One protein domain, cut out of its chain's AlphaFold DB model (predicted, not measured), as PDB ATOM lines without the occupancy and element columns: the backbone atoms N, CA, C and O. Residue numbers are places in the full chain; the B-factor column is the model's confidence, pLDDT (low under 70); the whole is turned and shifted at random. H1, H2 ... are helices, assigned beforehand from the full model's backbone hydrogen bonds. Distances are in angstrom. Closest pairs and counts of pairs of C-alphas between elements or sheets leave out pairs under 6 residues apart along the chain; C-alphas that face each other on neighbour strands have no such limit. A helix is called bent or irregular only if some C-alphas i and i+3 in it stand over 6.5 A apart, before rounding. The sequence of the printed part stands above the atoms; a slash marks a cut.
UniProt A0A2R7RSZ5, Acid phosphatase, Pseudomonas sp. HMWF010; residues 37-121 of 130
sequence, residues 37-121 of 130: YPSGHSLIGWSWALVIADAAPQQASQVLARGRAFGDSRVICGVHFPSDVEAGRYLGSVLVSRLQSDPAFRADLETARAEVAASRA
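What this domain is: This is residues 37 to 121 of the 130 residues of the protein "Acid phosphatase" of Pseudomonas sp. HMWF010 (UniProt A0A2R7RSZ5). Helices H2, H1 and H3 form an up-and-down bundle, each running against the one before it in the chain; H3 splays away from H2, and H4 stands across the end of H1. The printed part has 85 residues, four named helices, H1 to H4 in order, and no named strand: all helix. It is only just compact, close to loose, with a radius of gyration of the C-alphas of 13.9 A and flat spans of 41 by 27 by 14 A.

How they stand to each other: H2, residues 57 to 76, is irregular, C-alphas 58 and 61 being 7.9 A apart, with a kink of 26 degrees near residue 70. It forms a hairpin with H1, residues 40 to 55, at a shallow tilt of 9 degrees; their closest C-alphas, Ala 53 and Ala 60, are 4.1 A apart. H3, residues 82 to 99, touches H1 at a steep tilt of 44 degrees, closest at the C-alphas of Leu 43 and Gly 88, 4.3 A. H4, residues 103 to 121, touches H1 with residues 109 to 116 alone, closest at the C-alphas of Arg 113 and Ala 55, 4.6 A; H2 and H4 are apart. Every O i to N i+4 pair is within hydrogen-bond range in H1, H3 and H4, and 12 of 16 in H2.

Where its parts are: H2 measures 28.7 A, H4 27.3 A, H3 25.8 A and H1 22.6 A. C-alpha 40 is at (137.242, 136.856, 81.421) and C-alpha 121 at (102.913, 133.960, 88.564).

The domain as a whole: The C-alphas farthest apart, Tyr 37 and Ala 121, are 42.4 A apart. The printed part has no cut, its three links are tight, and no printed residue is under 70 in pLDDT.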
ATOM      1  N   TYR A  37     145.357 135.182  82.563       98.19
ATOM      2  CA  TYR A  37     145.034 135.837  83.832       98.19
ATOM      3  C   TYR A  37     144.510 137.273  83.660       98.19
ATOM      4  O   TYR A  37     145.150 138.067  82.969       98.19
ATOM      5  N   PRO A  38     143.416 137.651  84.342       98.31
ATOM      6  CA  PRO A  38     142.419 136.775  84.959       98.31
ATOM      7  C   PRO A  38     141.472 136.199  83.891       98.31
ATOM      8  O   PRO A  38     141.453 136.634  82.729       98.31
ATOM      9  N   SER A  39     140.654 135.217  84.269       98.31
ATOM     10  CA  SER A  39     139.684 134.617  83.355       98.31
ATOM     11  C   SER A  39     138.503 135.557  83.097       98.31
ATOM     12  O   SER A  39     137.664 135.780  83.969       98.31
ATOM     13  N   GLY A  40     138.394 136.060  81.862       96.81
ATOM     14  CA  GLY A  40     137.242 136.856  81.421       96.81
ATOM     15  C   GLY A  40     135.937 136.052  81.407       96.81
ATOM     16  O   GLY A  40     134.898 136.573  81.795       96.81
ATOM     17  N   HIS A  41     135.996 134.764  81.052       97.06
ATOM     18  CA  HIS A  41     134.840 133.861  81.112       97.06
ATOM     19  C   HIS A  41     134.318 133.688  82.537       97.06
ATOM     20  O   HIS A  41     133.109 133.720  82.749       97.06
ATOM     21  N   SER A  42     135.223 133.524  83.509       98.44
ATOM     22  CA  SER A  42     134.843 133.431  84.919       98.44
ATOM     23  C   SER A  42     134.205 134.732  85.411       98.44
ATOM     24  O   SER A  42     133.148 134.688  86.033       98.44
ATOM     25  N   LEU A  43     134.779 135.890  85.045       98.25
ATOM     26  CA  LEU A  43     134.192 137.198  85.345       98.25
ATOM     27  C   LEU A  43     132.767 137.312  84.804       98.25
ATOM     28  O   LEU A  43     131.860 137.651  85.558       98.25
ATOM     29  N   ILE A  44     132.560 137.015  83.521       97.62
ATOM     30  CA  ILE A  44     131.251 137.141  82.870       97.62
ATOM     31  C   ILE A  44     130.239 136.182  83.504       97.62
ATOM     32  O   ILE A  44     129.162 136.615  83.905       97.62
ATOM     33  N   GLY A  45     130.588 134.898  83.632       98.25
ATOM     34  CA  GLY A  45     129.686 133.886  84.182       98.25
ATOM     35  C   GLY A  45     129.293 134.168  85.632       98.25
ATOM     36  O   GLY A  45     128.131 134.011  85.997       98.25
ATOM     37  N   TRP A  46     130.240 134.639  86.447       98.75
ATOM     38  CA  TRP A  46     129.962 135.015  87.830       98.75
ATOM     39  C   TRP A  46     129.135 136.301  87.933       98.75
ATOM     40  O   TRP A  46     128.198 136.352  88.722       98.75
ATOM     41  N   SER A  47     129.419 137.305  87.096       98.56
ATOM     42  CA  SER A  47     128.652 138.561  87.078       98.56
ATOM     43  C   SER A  47     127.185 138.306  86.734       98.56
ATOM     44  O   SER A  47     126.302 138.769  87.448       98.56
ATOM     45  N   TRP A  48     126.918 137.503  85.699       98.44
ATOM     46  CA  TRP A  48     125.551 137.105  85.354       98.44
ATOM     47  C   TRP A  48     124.866 136.337  86.477       98.44
ATOM     48  O   TRP A  48     123.710 136.611  86.778       98.44
ATOM     49  N   ALA A  49     125.570 135.408  87.126       98.75
ATOM     50  CA  ALA A  49     124.997 134.657  88.234       98.75
ATOM     51  C   ALA A  49     124.598 135.562  89.407       98.75
ATOM     52  O   ALA A  49     123.538 135.351  89.983       98.75
ATOM     53  N   LEU A  50     125.395 136.586  89.731       98.75
ATOM     54  CA  LEU A  50     125.049 137.565  90.763       98.75
ATOM     55  C   LEU A  50     123.812 138.387  90.378       98.75
ATOM     56  O   LEU A  50     122.900 138.506  91.187       98.75
ATOM     57  N   VAL A  51     123.755 138.908  89.147       98.56
ATOM     58  CA  VAL A  51     122.612 139.707  88.665       98.56
ATOM     59  C   VAL A  51     121.324 138.879  88.647       98.56
ATOM     60  O   VAL A  51     120.292 139.329  89.132       98.56
ATOM     61  N   ILE A  52     121.382 137.643  88.143       98.31
ATOM     62  CA  ILE A  52     120.216 136.750  88.082       98.31
ATOM     63  C   ILE A  52     119.805 136.292  89.487       98.31
ATOM     64  O   ILE A  52     118.616 136.221  89.773       98.31
ATOM     65  N   ALA A  53     120.759 135.991  90.374       98.44
ATOM     66  CA  ALA A  53     120.452 135.631  91.757       98.44
ATOM     67  C   ALA A  53     119.783 136.785  92.511       98.44
ATOM     68  O   ALA A  53     118.933 136.534  93.360       98.44
ATOM     69  N   ASP A  54     120.141 138.027  92.182       97.75
ATOM     70  CA  ASP A  54     119.471 139.204  92.714       97.75
ATOM     71  C   ASP A  54     118.039 139.312  92.164       97.75
ATOM     72  O   ASP A  54     117.080 139.385  92.929       97.75
ATOM     73  N   ALA A  55     117.858 139.200  90.844       98.00
ATOM     74  CA  ALA A  55     116.535 139.251  90.217       98.00
ATOM     75  C   ALA A  55     115.594 138.094  90.633       98.00
ATOM     76  O   ALA A  55     114.378 138.274  90.678       98.00
ATOM     77  N   ALA A  56     116.142 136.916  90.953       96.31
ATOM     78  CA  ALA A  56     115.412 135.689  91.285       96.31
ATOM     79  C   ALA A  56     115.903 135.058  92.611       96.31
ATOM     80  O   ALA A  56     116.491 133.967  92.611       96.31
ATOM     81  N   PRO A  57     115.654 135.698  93.768       96.06
ATOM     82  CA  PRO A  57     116.299 135.333  95.031       96.06
ATOM     83  C   PRO A  57     115.953 133.923  95.525       96.06
ATOM     84  O   PRO A  57     116.782 133.274  96.159       96.06
ATOM     85  N   GLN A  58     114.774 133.382  95.196       94.88
ATOM     86  CA  GLN A  58     114.413 132.018  95.608       94.88
ATOM     87  C   GLN A  58     115.203 130.931  94.849       94.88
ATOM     88  O   GLN A  58     115.207 129.779  95.274       94.88
ATOM     89  N   GLN A  59     115.873 131.273  93.743       95.56
ATOM     90  CA  GLN A  59     116.756 130.382  92.982       95.56
ATOM     91  C   GLN A  59     118.237 130.742  93.153       95.56
ATOM     92  O   GLN A  59     119.092 130.100  92.535       95.56
ATOM     93  N   ALA A  60     118.561 131.728  94.000       97.75
ATOM     94  CA  ALA A  60     119.904 132.284  94.129       97.75
ATOM     95  C   ALA A  60     120.980 131.203  94.301       97.75
ATOM     96  O   ALA A  60     121.958 131.194  93.561       97.75
ATOM     97  N   SER A  61     120.788 130.231  95.200       98.38
ATOM     98  CA  SER A  61     121.774 129.162  95.420       98.38
ATOM     99  C   SER A  61     122.053 128.334  94.160       98.38
ATOM    100  O   SER A  61     123.213 128.044  93.870       98.38
ATOM    101  N   GLN A  62     121.022 127.982  93.387       98.00
ATOM    102  CA  GLN A  62     121.173 127.188  92.159       98.00
ATOM    103  C   GLN A  62     121.866 128.000  91.060       98.00
ATOM    104  O   GLN A  62     122.776 127.510  90.390       98.00
ATOM    105  N   VAL A  63     121.481 129.268  90.915       98.38
ATOM    106  CA  VAL A  63     122.072 130.198  89.948       98.38
ATOM    107  C   VAL A  63     123.544 130.461  90.273       98.38
ATOM    108  O   VAL A  63     124.399 130.362  89.391       98.38
ATOM    109  N   LEU A  64     123.875 130.726  91.538       98.69
ATOM    110  CA  LEU A  64     125.254 130.938  91.984       98.69
ATOM    111  C   LEU A  64     126.099 129.670  91.821       98.69
ATOM    112  O   LEU A  64     127.235 129.750  91.346       98.69
ATOM    113  N   ALA A  65     125.550 128.492  92.132       98.69
ATOM    114  CA  ALA A  65     126.218 127.220  91.867       98.69
ATOM    115  C   ALA A  65     126.511 127.046  90.367       98.69
ATOM    116  O   ALA A  65     127.626 126.677  89.989       98.69
ATOM    117  N   ARG A  66     125.556 127.397  89.496       98.62
ATOM    118  CA  ARG A  66     125.753 127.362  88.042       98.62
ATOM    119  C   ARG A  66     126.821 128.353  87.575       98.62
ATOM    120  O   ARG A  66     127.669 127.982  86.763       98.62
ATOM    121  N   GLY A  67     126.826 129.574  88.108       98.56
ATOM    122  CA  GLY A  67     127.859 130.578  87.838       98.56
ATOM    123  C   GLY A  67     129.255 130.103  88.234       98.56
ATOM    124  O   GLY A  67     130.210 130.235  87.465       98.56
ATOM    125  N   ARG A  68     129.377 129.469  89.408       98.56
ATOM    126  CA  ARG A  68     130.629 128.851  89.858       98.56
ATOM    127  C   ARG A  68     131.085 127.759  88.888       98.56
ATOM    128  O   ARG A  68     132.226 127.824  88.419       98.56
ATOM    129  N   ALA A  69     130.188 126.837  88.535       98.56
ATOM    130  CA  ALA A  69     130.459 125.737  87.611       98.56
ATOM    131  C   ALA A  69     130.884 126.225  86.215       98.56
ATOM    132  O   ALA A  69     131.732 125.603  85.576       98.56
ATOM    133  N   PHE A  70     130.368 127.368  85.748       98.56
ATOM    134  CA  PHE A  70     130.802 127.969  84.485       98.56
ATOM    135  C   PHE A  70     132.297 128.315  84.499       98.56
ATOM    136  O   PHE A  70     132.994 128.067  83.516       98.56
ATOM    137  N   GLY A  71     132.811 128.832  85.618       98.38
ATOM    138  CA  GLY A  71     134.241 129.075  85.808       98.38
ATOM    139  C   GLY A  71     135.047 127.784  85.966       98.38
ATOM    140  O   GLY A  71     136.048 127.608  85.274       98.38
ATOM    141  N   ASP A  72     134.586 126.856  86.812       98.56
ATOM    142  CA  ASP A  72     135.283 125.582  87.072       98.56
ATOM    143  C   ASP A  72     135.412 124.736  85.800       98.56
ATOM    144  O   ASP A  72     136.460 124.138  85.549       98.56
ATOM    145  N   SER A  73     134.404 124.778  84.921       98.56
ATOM    146  CA  SER A  73     134.466 124.109  83.620       98.56
ATOM    147  C   SER A  73     135.664 124.558  82.782       98.56
ATOM    148  O   SER A  73     136.171 123.778  81.987       98.56
ATOM    149  N   ARG A  74     136.178 125.782  82.968       98.31
ATOM    150  CA  ARG A  74     137.340 126.292  82.219       98.31
ATOM    151  C   ARG A  74     138.661 125.714  82.712       98.31
ATOM    152  O   ARG A  74     139.590 125.598  81.913       98.31
ATOM    153  N   VAL A  75     138.715 125.327  83.986       98.38
ATOM    154  CA  VAL A  75     139.825 124.550  84.548       98.38
ATOM    155  C   VAL A  75     139.777 123.131  84.003       98.38
ATOM    156  O   VAL A  75     140.763 122.665  83.446       98.38
ATOM    157  N   ILE A  76     138.611 122.479  84.081       98.06
ATOM    158  CA  ILE A  76     138.406 121.107  83.584       98.06
ATOM    159  C   ILE A  76     138.712 121.017  82.084       98.06
ATOM    160  O   ILE A  76     139.370 120.090  81.630       98.06
ATOM    161  N   CYS A  77     138.286 122.018  81.316       97.31
ATOM    162  CA  CYS A  77     138.553 122.109  79.886       97.31
ATOM    163  C   CYS A  77     140.029 122.365  79.546       97.31
ATOM    164  O   CYS A  77     140.394 122.299  78.376       97.31
ATOM    165  N   GLY A  78     140.858 122.715  80.533       96.75
ATOM    166  CA  GLY A  78     142.286 122.961  80.354       96.75
ATOM    167  C   GLY A  78     142.629 124.304  79.710       96.75
ATOM    168  O   GLY A  78     143.692 124.421  79.119       96.75
ATOM    169  N   VAL A  79     141.770 125.330  79.792       97.44
ATOM    170  CA  VAL A  79     142.010 126.641  79.133       97.44
ATOM    171  C   VAL A  79     142.302 127.792  80.098       97.44
ATOM    172  O   VAL A  79     142.664 128.887  79.659       97.44
ATOM    173  N   HIS A  80     142.151 127.547  81.398       98.38
ATOM    174  CA  HIS A  80     142.484 128.470  82.477       98.38
ATOM    175  C   HIS A  80     143.038 127.710  83.681       98.38
ATOM    176  O   HIS A  80     142.634 126.582  83.955       98.38
ATOM    177  N   PHE A  81     143.922 128.354  84.438       98.38
ATOM    178  CA  PHE A  81     144.342 127.854  85.743       98.38
ATOM    179  C   PHE A  81     143.276 128.164  86.809       98.38
ATOM    180  O   PHE A  81     142.551 129.156  86.663       98.38
ATOM    181  N   PRO A  82     143.215 127.403  87.922       98.69
ATOM    182  CA  PRO A  82     142.304 127.698  89.031       98.69
ATOM    183  C   PRO A  82     142.392 129.151  89.524       98.69
ATOM    184  O   PRO A  82     141.364 129.799  89.713       98.69
ATOM    185  N   SER A  83     143.607 129.704  89.620       98.69
ATOM    186  CA  SER A  83     143.828 131.093  90.042       98.69
ATOM    187  C   SER A  83     143.290 132.137  89.057       98.69
ATOM    188  O   SER A  83     142.823 133.194  89.478       98.69
ATOM    189  N   ASP A  84     143.281 131.850  87.748       98.69
ATOM    190  CA  ASP A  84     142.672 132.753  86.762       98.69
ATOM    191  C   ASP A  84     141.157 132.823  86.956       98.69
ATOM    192  O   ASP A  84     140.548 133.887  86.809       98.69
ATOM    193  N   VAL A  85     140.546 131.671  87.249       98.88
ATOM    194  CA  VAL A  85     139.105 131.534  87.464       98.88
ATOM    195  C   VAL A  85     138.695 132.232  88.751       98.88
ATOM    196  O   VAL A  85     137.738 133.006  88.727       98.88
ATOM    197  N   GLU A  86     139.424 132.023  89.843       98.81
ATOM    198  CA  GLU A  86     139.177 132.694  91.119       98.81
ATOM    199  C   GLU A  86     139.282 134.220  91.001       98.81
ATOM    200  O   GLU A  86     138.334 134.926  91.350       98.81
ATOM    201  N   ALA A  87     140.361 134.733  90.400       98.56
ATOM    202  CA  ALA A  87     140.515 136.168  90.163       98.56
ATOM    203  C   ALA A  87     139.410 136.733  89.256       98.56
ATOM    204  O   ALA A  87     138.938 137.852  89.460       98.56
ATOM    205  N   GLY A  88     138.948 135.950  88.275       98.44
ATOM    206  CA  GLY A  88     137.796 136.310  87.453       98.44
ATOM    207  C   GLY A  88     136.510 136.460  88.271       98.44
ATOM    208  O   GLY A  88     135.814 137.459  88.104       98.44
ATOM    209  N   ARG A  89     136.220 135.534  89.200       98.62
ATOM    210  CA  ARG A  89     135.054 135.644  90.098       98.62
ATOM    211  C   ARG A  89     135.154 136.878  90.984       98.62
ATOM    212  O   ARG A  89     134.193 137.632  91.070       98.62
ATOM    213  N   TYR A  90     136.325 137.121  91.577       98.38
ATOM    214  CA  TYR A  90     136.563 138.311  92.394       98.38
ATOM    215  C   TYR A  90     136.266 139.600  91.617       98.38
ATOM    216  O   TYR A  90     135.491 140.442  92.067       98.38
ATOM    217  N   LEU A  91     136.808 139.722  90.401       98.12
ATOM    218  CA  LEU A  91     136.536 140.868  89.536       98.12
ATOM    219  C   LEU A  91     135.063 140.973  89.117       98.12
ATOM    220  O   LEU A  91     134.558 142.085  88.987       98.12
ATOM    221  N   GLY A  92     134.373 139.847  88.922       98.25
ATOM    222  CA  GLY A  92     132.931 139.827  88.659       98.25
ATOM    223  C   GLY A  92     132.121 140.380  89.831       98.25
ATOM    224  O   GLY A  92     131.250 141.221  89.626       98.25
ATOM    225  N   SER A  93     132.462 139.994  91.065       98.38
ATOM    226  CA  SER A  93     131.843 140.562  92.268       98.38
ATOM    227  C   SER A  93     132.066 142.073  92.352       98.38
ATOM    228  O   SER A  93     131.109 142.817  92.530       98.38
ATOM    229  N   VAL A  94     133.303 142.542  92.146       97.75
ATOM    230  CA  VAL A  94     133.630 143.981  92.162       97.75
ATOM    231  C   VAL A  94     132.860 144.746  91.084       97.75
ATOM    232  O   VAL A  94     132.360 145.841  91.349       97.75
ATOM    233  N   LEU A  95     132.746 144.180  89.878       97.69
ATOM    234  CA  LEU A  95     131.974 144.774  88.790       97.69
ATOM    235  C   LEU A  95     130.510 144.956  89.195       97.69
ATOM    236  O   LEU A  95     129.997 146.065  89.096       97.69
ATOM    237  N   VAL A  96     129.856 143.897  89.675       98.12
ATOM    238  CA  VAL A  96     128.442 143.970  90.065       98.12
ATOM    239  C   VAL A  96     128.250 144.915  91.249       98.12
ATOM    240  O   VAL A  96     127.357 145.752  91.205       98.12
ATOM    241  N   SER A  97     129.129 144.896  92.256       97.69
ATOM    242  CA  SER A  97     129.082 145.867  93.358       97.69
ATOM    243  C   SER A  97     129.188 147.317  92.876       97.69
ATOM    244  O   SER A  97     128.515 148.190  93.417       97.69
ATOM    245  N   ARG A  98     130.000 147.596  91.846       97.44
ATOM    246  CA  ARG A  98     130.050 148.926  91.221       97.44
ATOM    247  C   ARG A  98     128.777 149.249  90.448       97.44
ATOM    248  O   ARG A  98     128.290 150.369  90.572       97.44
ATOM    249  N   LEU A  99     128.226 148.297  89.699       97.88
ATOM    250  CA  LEU A  99     126.977 148.485  88.954       97.88
ATOM    251  C   LEU A  99     125.795 148.805  89.875       97.88
ATOM    252  O   LEU A  99     124.977 149.644  89.530       97.88
ATOM    253  N   GLN A 100     125.757 148.254  91.090       97.69
ATOM    254  CA  GLN A 100     124.729 148.599  92.084       97.69
ATOM    255  C   GLN A 100     124.727 150.091  92.478       97.69
ATOM    256  O   GLN A 100     123.729 150.589  92.993       97.69
ATOM    257  N   SER A 101     125.817 150.830  92.227       97.56
ATOM    258  CA  SER A 101     125.874 152.288  92.429       97.56
ATOM    259  C   SER A 101     125.403 153.111  91.222       97.56
ATOM    260  O   SER A 101     125.282 154.329  91.330       97.56
ATOM    261  N   ASP A 102     125.114 152.467  90.088       98.50
ATOM    262  CA  ASP A 102     124.620 153.107  88.869       98.50
ATOM    263  C   ASP A 102     123.074 153.139  88.868       98.50
ATOM    264  O   ASP A 102     122.428 152.086  88.925       98.50
ATOM    265  N   PRO A 103     122.436 154.326  88.820       98.62
ATOM    266  CA  PRO A 103     120.980 154.437  88.761       98.62
ATOM    267  C   PRO A 103     120.338 153.734  87.559       98.62
ATOM    268  O   PRO A 103     119.249 153.186  87.721       98.62
ATOM    269  N   ALA A 104     120.987 153.729  86.390       98.62
ATOM    270  CA  ALA A 104     120.445 153.088  85.193       98.62
ATOM    271  C   ALA A 104     120.413 151.565  85.363       98.62
ATOM    272  O   ALA A 104     119.375 150.941  85.166       98.62
ATOM    273  N   PHE A 105     121.510 150.984  85.860       98.50
ATOM    274  CA  PHE A 105     121.564 149.557  86.175       98.50
ATOM    275  C   PHE A 105     120.496 149.148  87.199       98.50
ATOM    276  O   PHE A 105     119.857 148.111  87.041       98.50
ATOM    277  N   ARG A 106     120.276 149.957  88.244       98.62
ATOM    278  CA  ARG A 106     119.227 149.666  89.235       98.62
ATOM    279  C   ARG A 106     117.829 149.697  88.619       98.62
ATOM    280  O   ARG A 106     117.020 148.844  88.961       98.62
ATOM    281  N   ALA A 107     117.548 150.639  87.718       98.69
ATOM    282  CA  ALA A 107     116.263 150.695  87.024       98.69
ATOM    283  C   ALA A 107     116.024 149.443  86.155       98.69
ATOM    284  O   ALA A 107     114.942 148.851  86.207       98.69
ATOM    285  N   ASP A 108     117.050 148.995  85.429       98.62
ATOM    286  CA  ASP A 108     116.986 147.759  84.641       98.62
ATOM    287  C   ASP A 108     116.810 146.524  85.539       98.62
ATOM    288  O   ASP A 108     116.012 145.637  85.237       98.62
ATOM    289  N   LEU A 109     117.505 146.473  86.679       98.44
ATOM    290  CA  LEU A 109     117.399 145.364  87.627       98.44
ATOM    291  C   LEU A 109     116.001 145.265  88.253       98.44
ATOM    292  O   LEU A 109     115.474 144.161  88.375       98.44
ATOM    293  N   GLU A 110     115.375 146.386  88.611       98.44
ATOM    294  CA  GLU A 110     113.991 146.385  89.104       98.44
ATOM    295  C   GLU A 110     112.996 145.945  88.024       98.44
ATOM    296  O   GLU A 110     112.062 145.192  88.312       98.44
ATOM    297  N   THR A 111     113.233 146.323  86.766       98.56
ATOM    298  CA  THR A 111     112.443 145.821  85.629       98.56
ATOM    299  C   THR A 111     112.584 144.302  85.505       98.56
ATOM    300  O   THR A 111     111.581 143.590  85.466       98.56
ATOM    301  N   ALA A 112     113.812 143.780  85.567       98.06
ATOM    302  CA  ALA A 112     114.069 142.343  85.527       98.06
ATOM    303  C   ALA A 112     113.425 141.588  86.708       98.06
ATOM    304  O   ALA A 112     112.882 140.499  86.522       98.06
ATOM    305  N   ARG A 113     113.426 142.157  87.925       97.88
ATOM    306  CA  ARG A 113     112.705 141.576  89.078       97.88
ATOM    307  C   ARG A 113     111.210 141.458  88.800       97.88
ATOM    308  O   ARG A 113     110.616 140.421  89.103       97.88
ATOM    309  N   ALA A 114     110.603 142.503  88.237       97.56
ATOM    310  CA  ALA A 114     109.183 142.504  87.900       97.56
ATOM    311  C   ALA A 114     108.857 141.446  86.830       97.56
ATOM    312  O   ALA A 114     107.891 140.698  86.988       97.56
ATOM    313  N   GLU A 115     109.690 141.320  85.794       96.69
ATOM    314  CA  GLU A 115     109.553 140.293  84.754       96.69
ATOM    315  C   GLU A 115     109.660 138.871  85.326       96.69
ATOM    316  O   GLU A 115     108.826 138.013  85.026       96.69
ATOM    317  N   VAL A 116     110.636 138.619  86.205       95.06
ATOM    318  CA  VAL A 116     110.791 137.326  86.891       95.06
ATOM    319  C   VAL A 116     109.573 137.023  87.767       95.06
ATOM    320  O   VAL A 116     109.062 135.901  87.742       95.06
ATOM    321  N   ALA A 117     109.082 138.000  88.533       94.06
ATOM    322  CA  ALA A 117     107.901 137.826  89.375       94.06
ATOM    323  C   ALA A 117     106.651 137.500  88.539       94.06
ATOM    324  O   ALA A 117     105.926 136.555  88.863       94.06
ATOM    325  N   ALA A 118     106.443 138.222  87.435       94.44
ATOM    326  CA  ALA A 118     105.346 137.979  86.504       94.44
ATOM    327  C   ALA A 118     105.442 136.586  85.865       94.44
ATOM    328  O   ALA A 118     104.471 135.831  85.893       94.44
ATOM    329  N   SER A 119     106.627 136.200  85.377       91.44
ATOM    330  CA  SER A 119     106.867 134.878  84.787       91.44
ATOM    331  C   SER A 119     106.534 133.744  85.757       91.44
ATOM    332  O   SER A 119     105.923 132.753  85.365       91.44
ATOM    333  N   ARG A 120     106.865 133.894  87.043       87.75
ATOM    334  CA  ARG A 120     106.541 132.884  88.059       87.75
ATOM    335  C   ARG A 120     105.058 132.803  88.379       87.75
ATOM    336  O   ARG A 120     104.567 131.709  88.651       87.75
ATOM    337  N   ALA A 121     104.356 133.933  88.360       90.50
ATOM    338  CA  ALA A 121     102.913 133.960  88.564       90.50
ATOM    339  C   ALA A 121     102.160 133.236  87.433       90.50
ATOM    340  O   ALA A 121     101.103 132.661  87.678       90.50
TER     341      ALA A 121